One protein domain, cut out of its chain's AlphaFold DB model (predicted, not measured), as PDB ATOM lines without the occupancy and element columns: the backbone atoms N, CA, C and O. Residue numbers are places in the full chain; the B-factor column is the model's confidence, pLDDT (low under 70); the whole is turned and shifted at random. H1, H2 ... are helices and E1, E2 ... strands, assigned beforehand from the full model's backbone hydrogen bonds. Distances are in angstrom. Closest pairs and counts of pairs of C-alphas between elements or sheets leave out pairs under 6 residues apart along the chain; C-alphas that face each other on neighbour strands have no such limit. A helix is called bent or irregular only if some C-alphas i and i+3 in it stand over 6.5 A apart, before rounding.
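Overview. This is residues 130 to 184 and 207 to 225 of the 379 residues of the protein "Organic cation transporter-like protein" of Ceratitis capitata (UniProt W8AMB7). Two thin strips of strand, end to end, make one side of this small body, and two helices that run the same way lie across from them, with loops filling much of the space between. Along the strand side, residues 216 to 224 pass from E2 to E3, with E1 beside E2 and residues 130 to 131 beside E3; H2, the longest helix, makes the far side. The printed part has 74 residues, with two named helices and three named strands in the order H1, E1, H2, E2, E3; its class is mixed, helices and strands, with under half of the residues in named elements. E1 and E2 form an antiparallel sheet of two strands. The whole is compact, with a radius of gyration of the C-alphas of 11.7 A and spans of 31 by 26 by 17 A.

Arrangement. Start at residues 130 to 131, which pair antiparallel with residues 222 to 223 of E3, residues 222 to 224; E3 pairs with no named strand. Go on to H1, residues 142 to 148, and look from its end toward H2, residues 169 to 184. These helices are close but not clearly touching: their closest C-alphas, those of Ile 148 and Gln 173, are 8.0 A apart. They run the same way at a shallow tilt of 28 degrees. Between them along the chain comes E1, residues 156 to 158, the antiparallel neighbour of E2, residues 216 to 218, at 140 degrees between their directions. Here C-alphas 156 and 218 face each other at 4.6 A, and N 157 and O 217 are within hydrogen-bond range at 3.0 A, as are N 217 and O 157 at 3.0 A. E3 is apart from E1, E2, H1 and H2. In H1 every O i to N i+4 pair is within hydrogen-bond range; in H2 10 of 12 are.

Along the chain. Find C-alpha 142 at (-11.836, -68.876, 122.264); from there H1 runs 10.0 A to Ile 148. E1 covers Phe 156 to Ala 158. H2 begins at C-alpha 169, (-19.547, -61.929, 127.585), and runs 23.1 A to Gln 184; it is irregular, but only just, with C-alphas 170 and 173 6.9 A apart. E2 covers Arg 216 to Ala 218, and E3 ends at C-alpha 224, (-3.672, -74.664, 121.439).

Size, cuts and confidence. The two C-alphas farthest apart, those of Gln 182 and Asp 225, are 32.7 A from each other. Residues 185 to 206 are not printed, and C-alphas 184 and 207 stand 8.6 A apart across this cut, which falls in the link from H2 to E2. Of the links printed whole, E2 to E3 is tight, and H1 to E1 and E1 to H2 are short. Residues 130 to 141 hold no named element. The mean pLDDT of the printed part is 76.6; look for values under 70 at residues 151 to 152, 169 to 170, 173 to 174, 180 to 184 and 207 to 215.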
ATOM      1  N   TRP A 130      -2.629 -69.531 121.048       91.81
ATOM      2  CA  TRP A 130      -2.864 -68.191 121.586       91.81
ATOM      3  C   TRP A 130      -2.467 -68.144 123.059       91.81
ATOM      4  O   TRP A 130      -2.174 -69.162 123.688       91.81
ATOM      5  N   CYS A 131      -2.450 -66.943 123.626       91.75
ATOM      6  CA  CYS A 131      -2.127 -66.742 125.032       91.75
ATOM      7  C   CYS A 131      -3.206 -67.355 125.928       91.75
ATOM      8  O   CYS A 131      -4.402 -67.169 125.690       91.75
ATOM      9  N   ARG A 132      -2.778 -68.094 126.954       91.56
ATOM     10  CA  ARG A 132      -3.675 -68.811 127.869       91.56
ATOM     11  C   ARG A 132      -4.634 -67.852 128.572       91.56
ATOM     12  O   ARG A 132      -4.209 -66.825 129.106       91.56
ATOM     13  N   ARG A 133      -5.912 -68.229 128.634       90.25
ATOM     14  CA  ARG A 133      -6.938 -67.472 129.350       90.25
ATOM     15  C   ARG A 133      -6.691 -67.515 130.859       90.25
ATOM     16  O   ARG A 133      -6.334 -68.567 131.402       90.25
ATOM     17  N   PRO A 134      -6.927 -66.402 131.574       89.25
ATOM     18  CA  PRO A 134      -6.998 -66.411 133.026       89.25
ATOM     19  C   PRO A 134      -8.015 -67.440 133.524       89.25
ATOM     20  O   PRO A 134      -9.027 -67.699 132.879       89.25
ATOM     21  N   THR A 135      -7.779 -67.990 134.714       87.62
ATOM     22  CA  THR A 135      -8.614 -69.054 135.298       87.62
ATOM     23  C   THR A 135     -10.098 -68.692 135.400       87.62
ATOM     24  O   THR A 135     -10.942 -69.560 135.229       87.62
ATOM     25  N   HIS A 136     -10.423 -67.418 135.632       86.00
ATOM     26  CA  HIS A 136     -11.800 -66.924 135.742       86.00
ATOM     27  C   HIS A 136     -12.489 -66.657 134.391       86.00
ATOM     28  O   HIS A 136     -13.680 -66.379 134.392       86.00
ATOM     29  N   LEU A 137     -11.764 -66.737 133.266       86.12
ATOM     30  CA  LEU A 137     -12.282 -66.539 131.902       86.12
ATOM     31  C   LEU A 137     -12.190 -67.817 131.055       86.12
ATOM     32  O   LEU A 137     -12.300 -67.754 129.832       86.12
ATOM     33  N   GLN A 138     -11.969 -68.988 131.663       85.19
ATOM     34  CA  GLN A 138     -11.850 -70.238 130.899       85.19
ATOM     35  C   GLN A 138     -13.154 -70.686 130.232       85.19
ATOM     36  O   GLN A 138     -13.105 -71.420 129.245       85.19
ATOM     37  N   ASP A 139     -14.299 -70.199 130.704       86.50
ATOM     38  CA  ASP A 139     -15.602 -70.482 130.094       86.50
ATOM     39  C   ASP A 139     -15.872 -69.613 128.851       86.50
ATOM     40  O   ASP A 139     -16.767 -69.907 128.057       86.50
ATOM     41  N   LEU A 140     -15.095 -68.542 128.647       84.62
ATOM     42  CA  LEU A 140     -15.287 -67.613 127.538       84.62
ATOM     43  C   LEU A 140     -14.911 -68.268 126.199       84.62
ATOM     44  O   LEU A 140     -13.801 -68.776 126.094       84.62
ATOM     45  N   PRO A 141     -15.723 -68.193 125.133       87.25
ATOM     46  CA  PRO A 141     -15.352 -68.766 123.840       87.25
ATOM     47  C   PRO A 141     -13.996 -68.256 123.328       87.25
ATOM     48  O   PRO A 141     -13.697 -67.060 123.406       87.25
ATOM     49  N   VAL A 142     -13.193 -69.162 122.761       87.62
ATOM     50  CA  VAL A 142     -11.836 -68.876 122.264       87.62
ATOM     51  C   VAL A 142     -11.826 -67.731 121.249       87.62
ATOM     52  O   VAL A 142     -10.956 -66.867 121.311       87.62
ATOM     53  N   ASP A 143     -12.809 -67.673 120.349       84.19
ATOM     54  CA  ASP A 143     -12.891 -66.620 119.329       84.19
ATOM     55  C   ASP A 143     -13.056 -65.228 119.947       84.19
ATOM     56  O   ASP A 143     -12.440 -64.258 119.502       84.19
ATOM     57  N   VAL A 144     -13.854 -65.136 121.016       83.50
ATOM     58  CA  VAL A 144     -14.059 -63.884 121.752       83.50
ATOM     59  C   VAL A 144     -12.773 -63.496 122.466       83.50
ATOM     60  O   VAL A 144     -12.360 -62.342 122.372       83.50
ATOM     61  N   TRP A 145     -12.113 -64.457 123.120       85.19
ATOM     62  CA  TRP A 145     -10.835 -64.233 123.792       85.19
ATOM     63  C   TRP A 145      -9.759 -63.708 122.840       85.19
ATOM     64  O   TRP A 145      -9.160 -62.669 123.105       85.19
ATOM     65  N   ARG A 146      -9.561 -64.376 121.701       83.31
ATOM     66  CA  ARG A 146      -8.557 -63.983 120.704       83.31
ATOM     67  C   ARG A 146      -8.807 -62.581 120.147       83.31
ATOM     68  O   ARG A 146      -7.858 -61.856 119.864       83.31
ATOM     69  N   ASN A 147     -10.076 -62.195 120.008       82.62
ATOM     70  CA  ASN A 147     -10.450 -60.860 119.552       82.62
ATOM     71  C   ASN A 147     -10.153 -59.777 120.605       82.62
ATOM     72  O   ASN A 147      -9.711 -58.688 120.252       82.62
ATOM     73  N   ILE A 148     -10.377 -60.057 121.895       78.12
ATOM     74  CA  ILE A 148     -10.128 -59.073 122.963       78.12
ATOM     75  C   ILE A 148      -8.662 -59.005 123.398       78.12
ATOM     76  O   ILE A 148      -8.227 -57.950 123.854       78.12
ATOM     77  N   SER A 149      -7.894 -60.090 123.258       80.00
ATOM     78  CA  SER A 149      -6.476 -60.129 123.630       80.00
ATOM     79  C   SER A 149      -5.559 -59.395 122.640       80.00
ATOM     80  O   SER A 149      -4.378 -59.222 122.947       80.00
ATOM     81  N   ASP A 150      -6.088 -58.966 121.482       71.25
ATOM     82  CA  ASP A 150      -5.372 -58.316 120.364       71.25
ATOM     83  C   ASP A 150      -4.064 -59.043 119.991       71.25
ATOM     84  O   ASP A 150      -3.022 -58.433 119.738       71.25
ATOM     85  N   SER A 151      -4.088 -60.380 119.990       68.06
ATOM     86  CA  SER A 151      -2.889 -61.191 119.756       68.06
ATOM     87  C   SER A 151      -2.658 -61.412 118.259       68.06
ATOM     88  O   SER A 151      -2.817 -62.529 117.767       68.06
ATOM     89  N   GLN A 152      -2.295 -60.367 117.507       68.94
ATOM     90  CA  GLN A 152      -1.995 -60.525 116.072       68.94
ATOM     91  C   GLN A 152      -0.873 -61.543 115.809       68.94
ATOM     92  O   GLN A 152      -0.976 -62.335 114.877       68.94
ATOM     93  N   ASP A 153       0.139 -61.580 116.682       76.62
ATOM     94  CA  ASP A 153       1.298 -62.473 116.547       76.62
ATOM     95  C   ASP A 153       1.215 -63.727 117.439       76.62
ATOM     96  O   ASP A 153       2.182 -64.480 117.515       76.62
ATOM     97  N   ASN A 154       0.101 -63.954 118.159       87.81
ATOM     98  CA  ASN A 154      -0.130 -65.046 119.136       87.81
ATOM     99  C   ASN A 154       0.902 -65.196 120.288       87.81
ATOM    100  O   ASN A 154       0.674 -65.955 121.229       87.81
ATOM    101  N   CYS A 155       2.021 -64.472 120.234       89.88
ATOM    102  CA  CYS A 155       3.113 -64.466 121.209       89.88
ATOM    103  C   CYS A 155       3.006 -63.329 122.230       89.88
ATOM    104  O   CYS A 155       3.603 -63.395 123.306       89.88
ATOM    105  N   PHE A 156       2.239 -62.295 121.890       87.69
ATOM    106  CA  PHE A 156       2.035 -61.105 122.700       87.69
ATOM    107  C   PHE A 156       0.543 -60.870 122.915       87.69
ATOM    108  O   PHE A 156      -0.275 -61.175 122.044       87.69
ATOM    109  N   GLN A 157       0.209 -60.289 124.062       86.75
ATOM    110  CA  GLN A 157      -1.143 -59.854 124.402       86.75
ATOM    111  C   GLN A 157      -1.127 -58.424 124.942       86.75
ATOM    112  O   GLN A 157      -0.088 -57.926 125.397       86.75
ATOM    113  N   ALA A 158      -2.285 -57.769 124.920       80.50
ATOM    114  CA  ALA A 158      -2.454 -56.457 125.535       80.50
ATOM    115  C   ALA A 158      -2.113 -56.486 127.042       80.50
ATOM    116  O   ALA A 158      -2.498 -57.411 127.765       80.50
ATOM    117  N   ASN A 159      -1.402 -55.461 127.523       82.12
ATOM    118  CA  ASN A 159      -1.038 -55.293 128.934       82.12
ATOM    119  C   ASN A 159      -2.214 -54.746 129.756       82.12
ATOM    120  O   ASN A 159      -2.213 -53.602 130.214       82.12
ATOM    121  N   ILE A 160      -3.247 -55.566 129.905       78.31
ATOM    122  CA  ILE A 160      -4.455 -55.251 130.666       78.31
ATOM    123  C   ILE A 160      -4.471 -56.131 131.917       78.31
ATOM    124  O   ILE A 160      -4.082 -57.298 131.872       78.31
ATOM    125  N   ASP A 161      -4.928 -55.581 133.043       80.69
ATOM    126  CA  ASP A 161      -5.207 -56.386 134.231       80.69
ATOM    127  C   ASP A 161      -6.485 -57.200 134.001       80.69
ATOM    128  O   ASP A 161      -7.603 -56.763 134.281       80.69
ATOM    129  N   TRP A 162      -6.304 -58.398 133.449       80.62
ATOM    130  CA  TRP A 162      -7.404 -59.292 133.116       80.62
ATOM    131  C   TRP A 162      -8.203 -59.744 134.341       80.62
ATOM    132  O   TRP A 162      -9.331 -60.178 134.167       80.62
ATOM    133  N   SER A 163      -7.665 -59.636 135.564       80.31
ATOM    134  CA  SER A 163      -8.346 -60.082 136.790       80.31
ATOM    135  C   SER A 163      -9.582 -59.256 137.161       80.31
ATOM    136  O   SER A 163     -10.433 -59.730 137.911       80.31
ATOM    137  N   GLN A 164      -9.694 -58.037 136.631       77.19
ATOM    138  CA  GLN A 164     -10.788 -57.112 136.941       77.19
ATOM    139  C   GLN A 164     -11.983 -57.242 135.991       77.19
ATOM    140  O   GLN A 164     -12.970 -56.519 136.137       77.19
ATOM    141  N   LEU A 165     -11.901 -58.130 135.000       75.50
ATOM    142  CA  LEU A 165     -12.932 -58.272 133.985       75.50
ATOM    143  C   LEU A 165     -14.048 -59.235 134.434       75.50
ATOM    144  O   LEU A 165     -13.765 -60.294 134.998       75.50
ATOM    145  N   PRO A 166     -15.330 -58.902 134.178       74.06
ATOM    146  CA  PRO A 166     -16.448 -59.814 134.429       74.06
ATOM    147  C   PRO A 166     -16.379 -61.051 133.525       74.06
ATOM    148  O   PRO A 166     -15.984 -60.937 132.371       74.06
ATOM    149  N   ASN A 167     -16.844 -62.211 133.996       71.12
ATOM    150  CA  ASN A 167     -16.900 -63.439 133.183       71.12
ATOM    151  C   ASN A 167     -18.026 -63.408 132.120       71.12
ATOM    152  O   ASN A 167     -17.990 -64.137 131.131       71.12
ATOM    153  N   ASP A 168     -19.026 -62.536 132.286       72.31
ATOM    154  CA  ASP A 168     -20.150 -62.422 131.357       72.31
ATOM    155  C   ASP A 168     -19.744 -61.723 130.054       72.31
ATOM    156  O   ASP A 168     -19.428 -60.529 130.037       72.31
ATOM    157  N   SER A 169     -19.864 -62.434 128.931       66.88
ATOM    158  CA  SER A 169     -19.547 -61.929 127.585       66.88
ATOM    159  C   SER A 169     -20.276 -60.624 127.227       66.88
ATOM    160  O   SER A 169     -19.719 -59.782 126.526       66.88
ATOM    161  N   VAL A 170     -21.486 -60.409 127.760       68.25
ATOM    162  CA  VAL A 170     -22.290 -59.188 127.559       68.25
ATOM    163  C   VAL A 170     -21.685 -57.966 128.267       68.25
ATOM    164  O   VAL A 170     -21.801 -56.844 127.774       68.25
ATOM    165  N   GLN A 171     -21.028 -58.161 129.412       70.94
ATOM    166  CA  GLN A 171     -20.412 -57.086 130.204       70.94
ATOM    167  C   GLN A 171     -18.909 -56.928 129.929       70.94
ATOM    168  O   GLN A 171     -18.329 -55.884 130.235       70.94
ATOM    169  N   LEU A 172     -18.285 -57.931 129.310       72.50
ATOM    170  CA  LEU A 172     -16.847 -57.994 129.072       72.50
ATOM    171  C   LEU A 172     -16.340 -56.869 128.156       72.50
ATOM    172  O   LEU A 172     -15.387 -56.173 128.496       72.50
ATOM    173  N   GLN A 173     -16.995 -56.637 127.015       69.38
ATOM    174  CA  GLN A 173     -16.611 -55.576 126.073       69.38
ATOM    175  C   GLN A 173     -16.724 -54.150 126.636       69.38
ATOM    176  O   GLN A 173     -15.754 -53.398 126.501       69.38
ATOM    177  N   PRO A 174     -17.837 -53.738 127.281       68.31
ATOM    178  CA  PRO A 174     -17.905 -52.411 127.887       68.31
ATOM    179  C   PRO A 174     -16.910 -52.241 129.045       68.31
ATOM    180  O   PRO A 174     -16.328 -51.161 129.167       68.31
ATOM    181  N   ALA A 175     -16.653 -53.286 129.844       72.38
ATOM    182  CA  ALA A 175     -15.647 -53.256 130.910       72.38
ATOM    183  C   ALA A 175     -14.217 -53.110 130.354       72.38
ATOM    184  O   ALA A 175     -13.453 -52.259 130.813       72.38
ATOM    185  N   LEU A 176     -13.878 -53.849 129.293       73.38
ATOM    186  CA  LEU A 176     -12.594 -53.737 128.597       73.38
ATOM    187  C   LEU A 176     -12.374 -52.322 128.041       73.38
ATOM    188  O   LEU A 176     -11.311 -51.727 128.222       73.38
ATOM    189  N   GLN A 177     -13.404 -51.733 127.425       70.81
ATOM    190  CA  GLN A 177     -13.351 -50.356 126.920       70.81
ATOM    191  C   GLN A 177     -13.211 -49.300 128.023       70.81
ATOM    192  O   GLN A 177     -12.732 -48.195 127.751       70.81
ATOM    193  N   GLN A 178     -13.663 -49.582 129.245       73.31
ATOM    194  CA  GLN A 178     -13.444 -48.705 130.395       73.31
ATOM    195  C   GLN A 178     -12.003 -48.811 130.908       73.31
ATOM    196  O   GLN A 178     -11.374 -47.776 131.123       73.31
ATOM    197  N   LEU A 179     -11.454 -50.025 131.020       70.69
ATOM    198  CA  LEU A 179     -10.065 -50.252 131.446       70.69
ATOM    199  C   LEU A 179      -9.054 -49.631 130.476       70.69
ATOM    200  O   LEU A 179      -8.143 -48.918 130.900       70.69
ATOM    201  N   ILE A 180      -9.265 -49.810 129.168       68.50
ATOM    202  CA  ILE A 180      -8.433 -49.182 128.128       68.50
ATOM    203  C   ILE A 180      -8.446 -47.652 128.270       68.50
ATOM    204  O   ILE A 180      -7.395 -47.012 128.210       68.50
ATOM    205  N   ARG A 181      -9.620 -47.052 128.525       67.19
ATOM    206  CA  ARG A 181      -9.743 -45.601 128.749       67.19
ATOM    207  C   ARG A 181      -8.994 -45.131 129.998       67.19
ATOM    208  O   ARG A 181      -8.361 -44.079 129.955       67.19
ATOM    209  N   GLN A 182      -9.038 -45.895 131.089       68.38
ATOM    210  CA  GLN A 182      -8.315 -45.562 132.323       68.38
ATOM    211  C   GLN A 182      -6.791 -45.634 132.141       68.38
ATOM    212  O   GLN A 182      -6.071 -44.739 132.596       68.38
ATOM    213  N   GLN A 183      -6.286 -46.649 131.432       65.75
ATOM    214  CA  GLN A 183      -4.857 -46.746 131.118       65.75
ATOM    215  C   GLN A 183      -4.389 -45.608 130.201       65.75
ATOM    216  O   GLN A 183      -3.350 -45.003 130.462       65.75
ATOM    217  N   GLN A 184      -5.183 -45.243 129.189       65.69
ATOM    218  CA  GLN A 184      -4.881 -44.101 128.318       65.69
ATOM    219  C   GLN A 184      -4.776 -42.786 129.093       65.69
ATOM    220  O   GLN A 184      -3.828 -42.028 128.892       65.69
ATOM    221  N   PRO A 207      -9.185 -45.116 119.497       48.66
ATOM    222  CA  PRO A 207      -8.946 -45.547 120.875       48.66
ATOM    223  C   PRO A 207      -8.137 -46.848 120.988       48.66
ATOM    224  O   PRO A 207      -7.739 -47.204 122.089       48.66
ATOM    225  N   LEU A 208      -7.909 -47.575 119.889       48.06
ATOM    226  CA  LEU A 208      -7.145 -48.829 119.875       48.06
ATOM    227  C   LEU A 208      -5.650 -48.600 119.589       48.06
ATOM    228  O   LEU A 208      -4.816 -49.279 120.179       48.06
ATOM    229  N   ALA A 209      -5.299 -47.597 118.777       42.91
ATOM    230  CA  ALA A 209      -3.925 -47.398 118.306       42.91
ATOM    231  C   ALA A 209      -2.931 -46.930 119.384       42.91
ATOM    232  O   ALA A 209      -1.749 -47.248 119.297       42.91
ATOM    233  N   VAL A 210      -3.375 -46.204 120.418       46.25
ATOM    234  CA  VAL A 210      -2.468 -45.664 121.458       46.25
ATOM    235  C   VAL A 210      -2.009 -46.742 122.452       46.25
ATOM    236  O   VAL A 210      -0.921 -46.645 123.003       46.25
ATOM    237  N   VAL A 211      -2.786 -47.814 122.640       49.16
ATOM    238  CA  VAL A 211      -2.379 -48.979 123.460       49.16
ATOM    239  C   VAL A 211      -1.426 -49.899 122.676       49.16
ATOM    240  O   VAL A 211      -0.703 -50.716 123.246       49.16
ATOM    241  N   GLN A 212      -1.386 -49.760 121.351       49.44
ATOM    242  CA  GLN A 212      -1.053 -50.874 120.473       49.44
ATOM    243  C   GLN A 212       0.438 -51.161 120.277       49.44
ATOM    244  O   GLN A 212       0.738 -52.278 119.874       49.44
ATOM    245  N   ASN A 213       1.369 -50.251 120.596       49.19
ATOM    246  CA  ASN A 213       2.797 -50.496 120.314       49.19
ATOM    247  C   ASN A 213       3.759 -50.496 121.516       49.19
ATOM    248  O   ASN A 213       4.792 -51.147 121.420       49.19
ATOM    249  N   GLU A 214       3.440 -49.865 122.652       53.81
ATOM    250  CA  GLU A 214       4.348 -49.844 123.826       53.81
ATOM    251  C   GLU A 214       3.813 -50.596 125.058       53.81
ATOM    252  O   GLU A 214       4.516 -50.737 126.054       53.81
ATOM    253  N   SER A 215       2.591 -51.136 124.996       69.38
ATOM    254  CA  SER A 215       1.952 -51.841 126.120       69.38
ATOM    255  C   SER A 215       1.548 -53.279 125.775       69.38
ATOM    256  O   SER A 215       0.484 -53.760 126.156       69.38
ATOM    257  N   ARG A 216       2.394 -53.994 125.029       76.50
ATOM    258  CA  ARG A 216       2.227 -55.432 124.775       76.50
ATOM    259  C   ARG A 216       3.175 -56.220 125.667       76.50
ATOM    260  O   ARG A 216       4.352 -55.883 125.769       76.50
ATOM    261  N   ILE A 217       2.663 -57.262 126.309       86.06
ATOM    262  CA  ILE A 217       3.457 -58.161 127.154       86.06
ATOM    263  C   ILE A 217       3.583 -59.529 126.488       86.06
ATOM    264  O   ILE A 217       2.640 -60.012 125.859       86.06
ATOM    265  N   ALA A 218       4.761 -60.142 126.619       89.06
ATOM    266  CA  ALA A 218       4.998 -61.499 126.147       89.06
ATOM    267  C   ALA A 218       4.149 -62.488 126.952       89.06
ATOM    268  O   ALA A 218       4.043 -62.391 128.181       89.06
ATOM    269  N   CYS A 219       3.545 -63.444 126.258       89.81
ATOM    270  CA  CYS A 219       2.730 -64.460 126.899       89.81
ATOM    271  C   CYS A 219       3.617 -65.477 127.621       89.81
ATOM    272  O   CYS A 219       4.644 -65.916 127.109       89.81
ATOM    273  N   THR A 220       3.231 -65.837 128.843       89.38
ATOM    274  CA  THR A 220       3.971 -66.799 129.677       89.38
ATOM    275  C   THR A 220       3.475 -68.230 129.503       89.38
ATOM    276  O   THR A 220       4.177 -69.176 129.856       89.38
ATOM    277  N   ALA A 221       2.256 -68.384 128.990       91.06
ATOM    278  CA  ALA A 221       1.567 -69.647 128.835       91.06
ATOM    279  C   ALA A 221       0.648 -69.605 127.613       91.06
ATOM    280  O   ALA A 221       0.068 -68.561 127.301       91.06
ATOM    281  N   TRP A 222       0.478 -70.762 126.977       92.50
ATOM    282  CA  TRP A 222      -0.278 -70.898 125.737       92.50
ATOM    283  C   TRP A 222      -1.415 -71.915 125.869       92.50
ATOM    284  O   TRP A 222      -1.396 -72.811 126.726       92.50
ATOM    285  N   GLU A 223      -2.422 -71.713 125.031       91.62
ATOM    286  CA  GLU A 223      -3.495 -72.645 124.694       91.62
ATOM    287  C   GLU A 223      -3.393 -72.954 123.196       91.62
ATOM    288  O   GLU A 223      -2.971 -72.101 122.413       91.62
ATOM    289  N   TYR A 224      -3.759 -74.174 122.812       92.19
ATOM    290  CA  TYR A 224      -3.672 -74.664 121.439       92.19
ATOM    291  C   TYR A 224      -5.064 -75.024 120.926       92.19
ATOM    292  O   TYR A 224      -5.948 -75.348 121.714       92.19
ATOM    293  N   ASP A 225      -5.247 -74.968 119.611       89.50
ATOM    294  CA  ASP A 225      -6.499 -75.355 118.965       89.50
ATOM    295  C   ASP A 225      -6.739 -76.860 119.061       89.50
ATOM    296  O   ASP A 225      -5.867 -77.655 118.726       89.50
TER     297      ASP A 225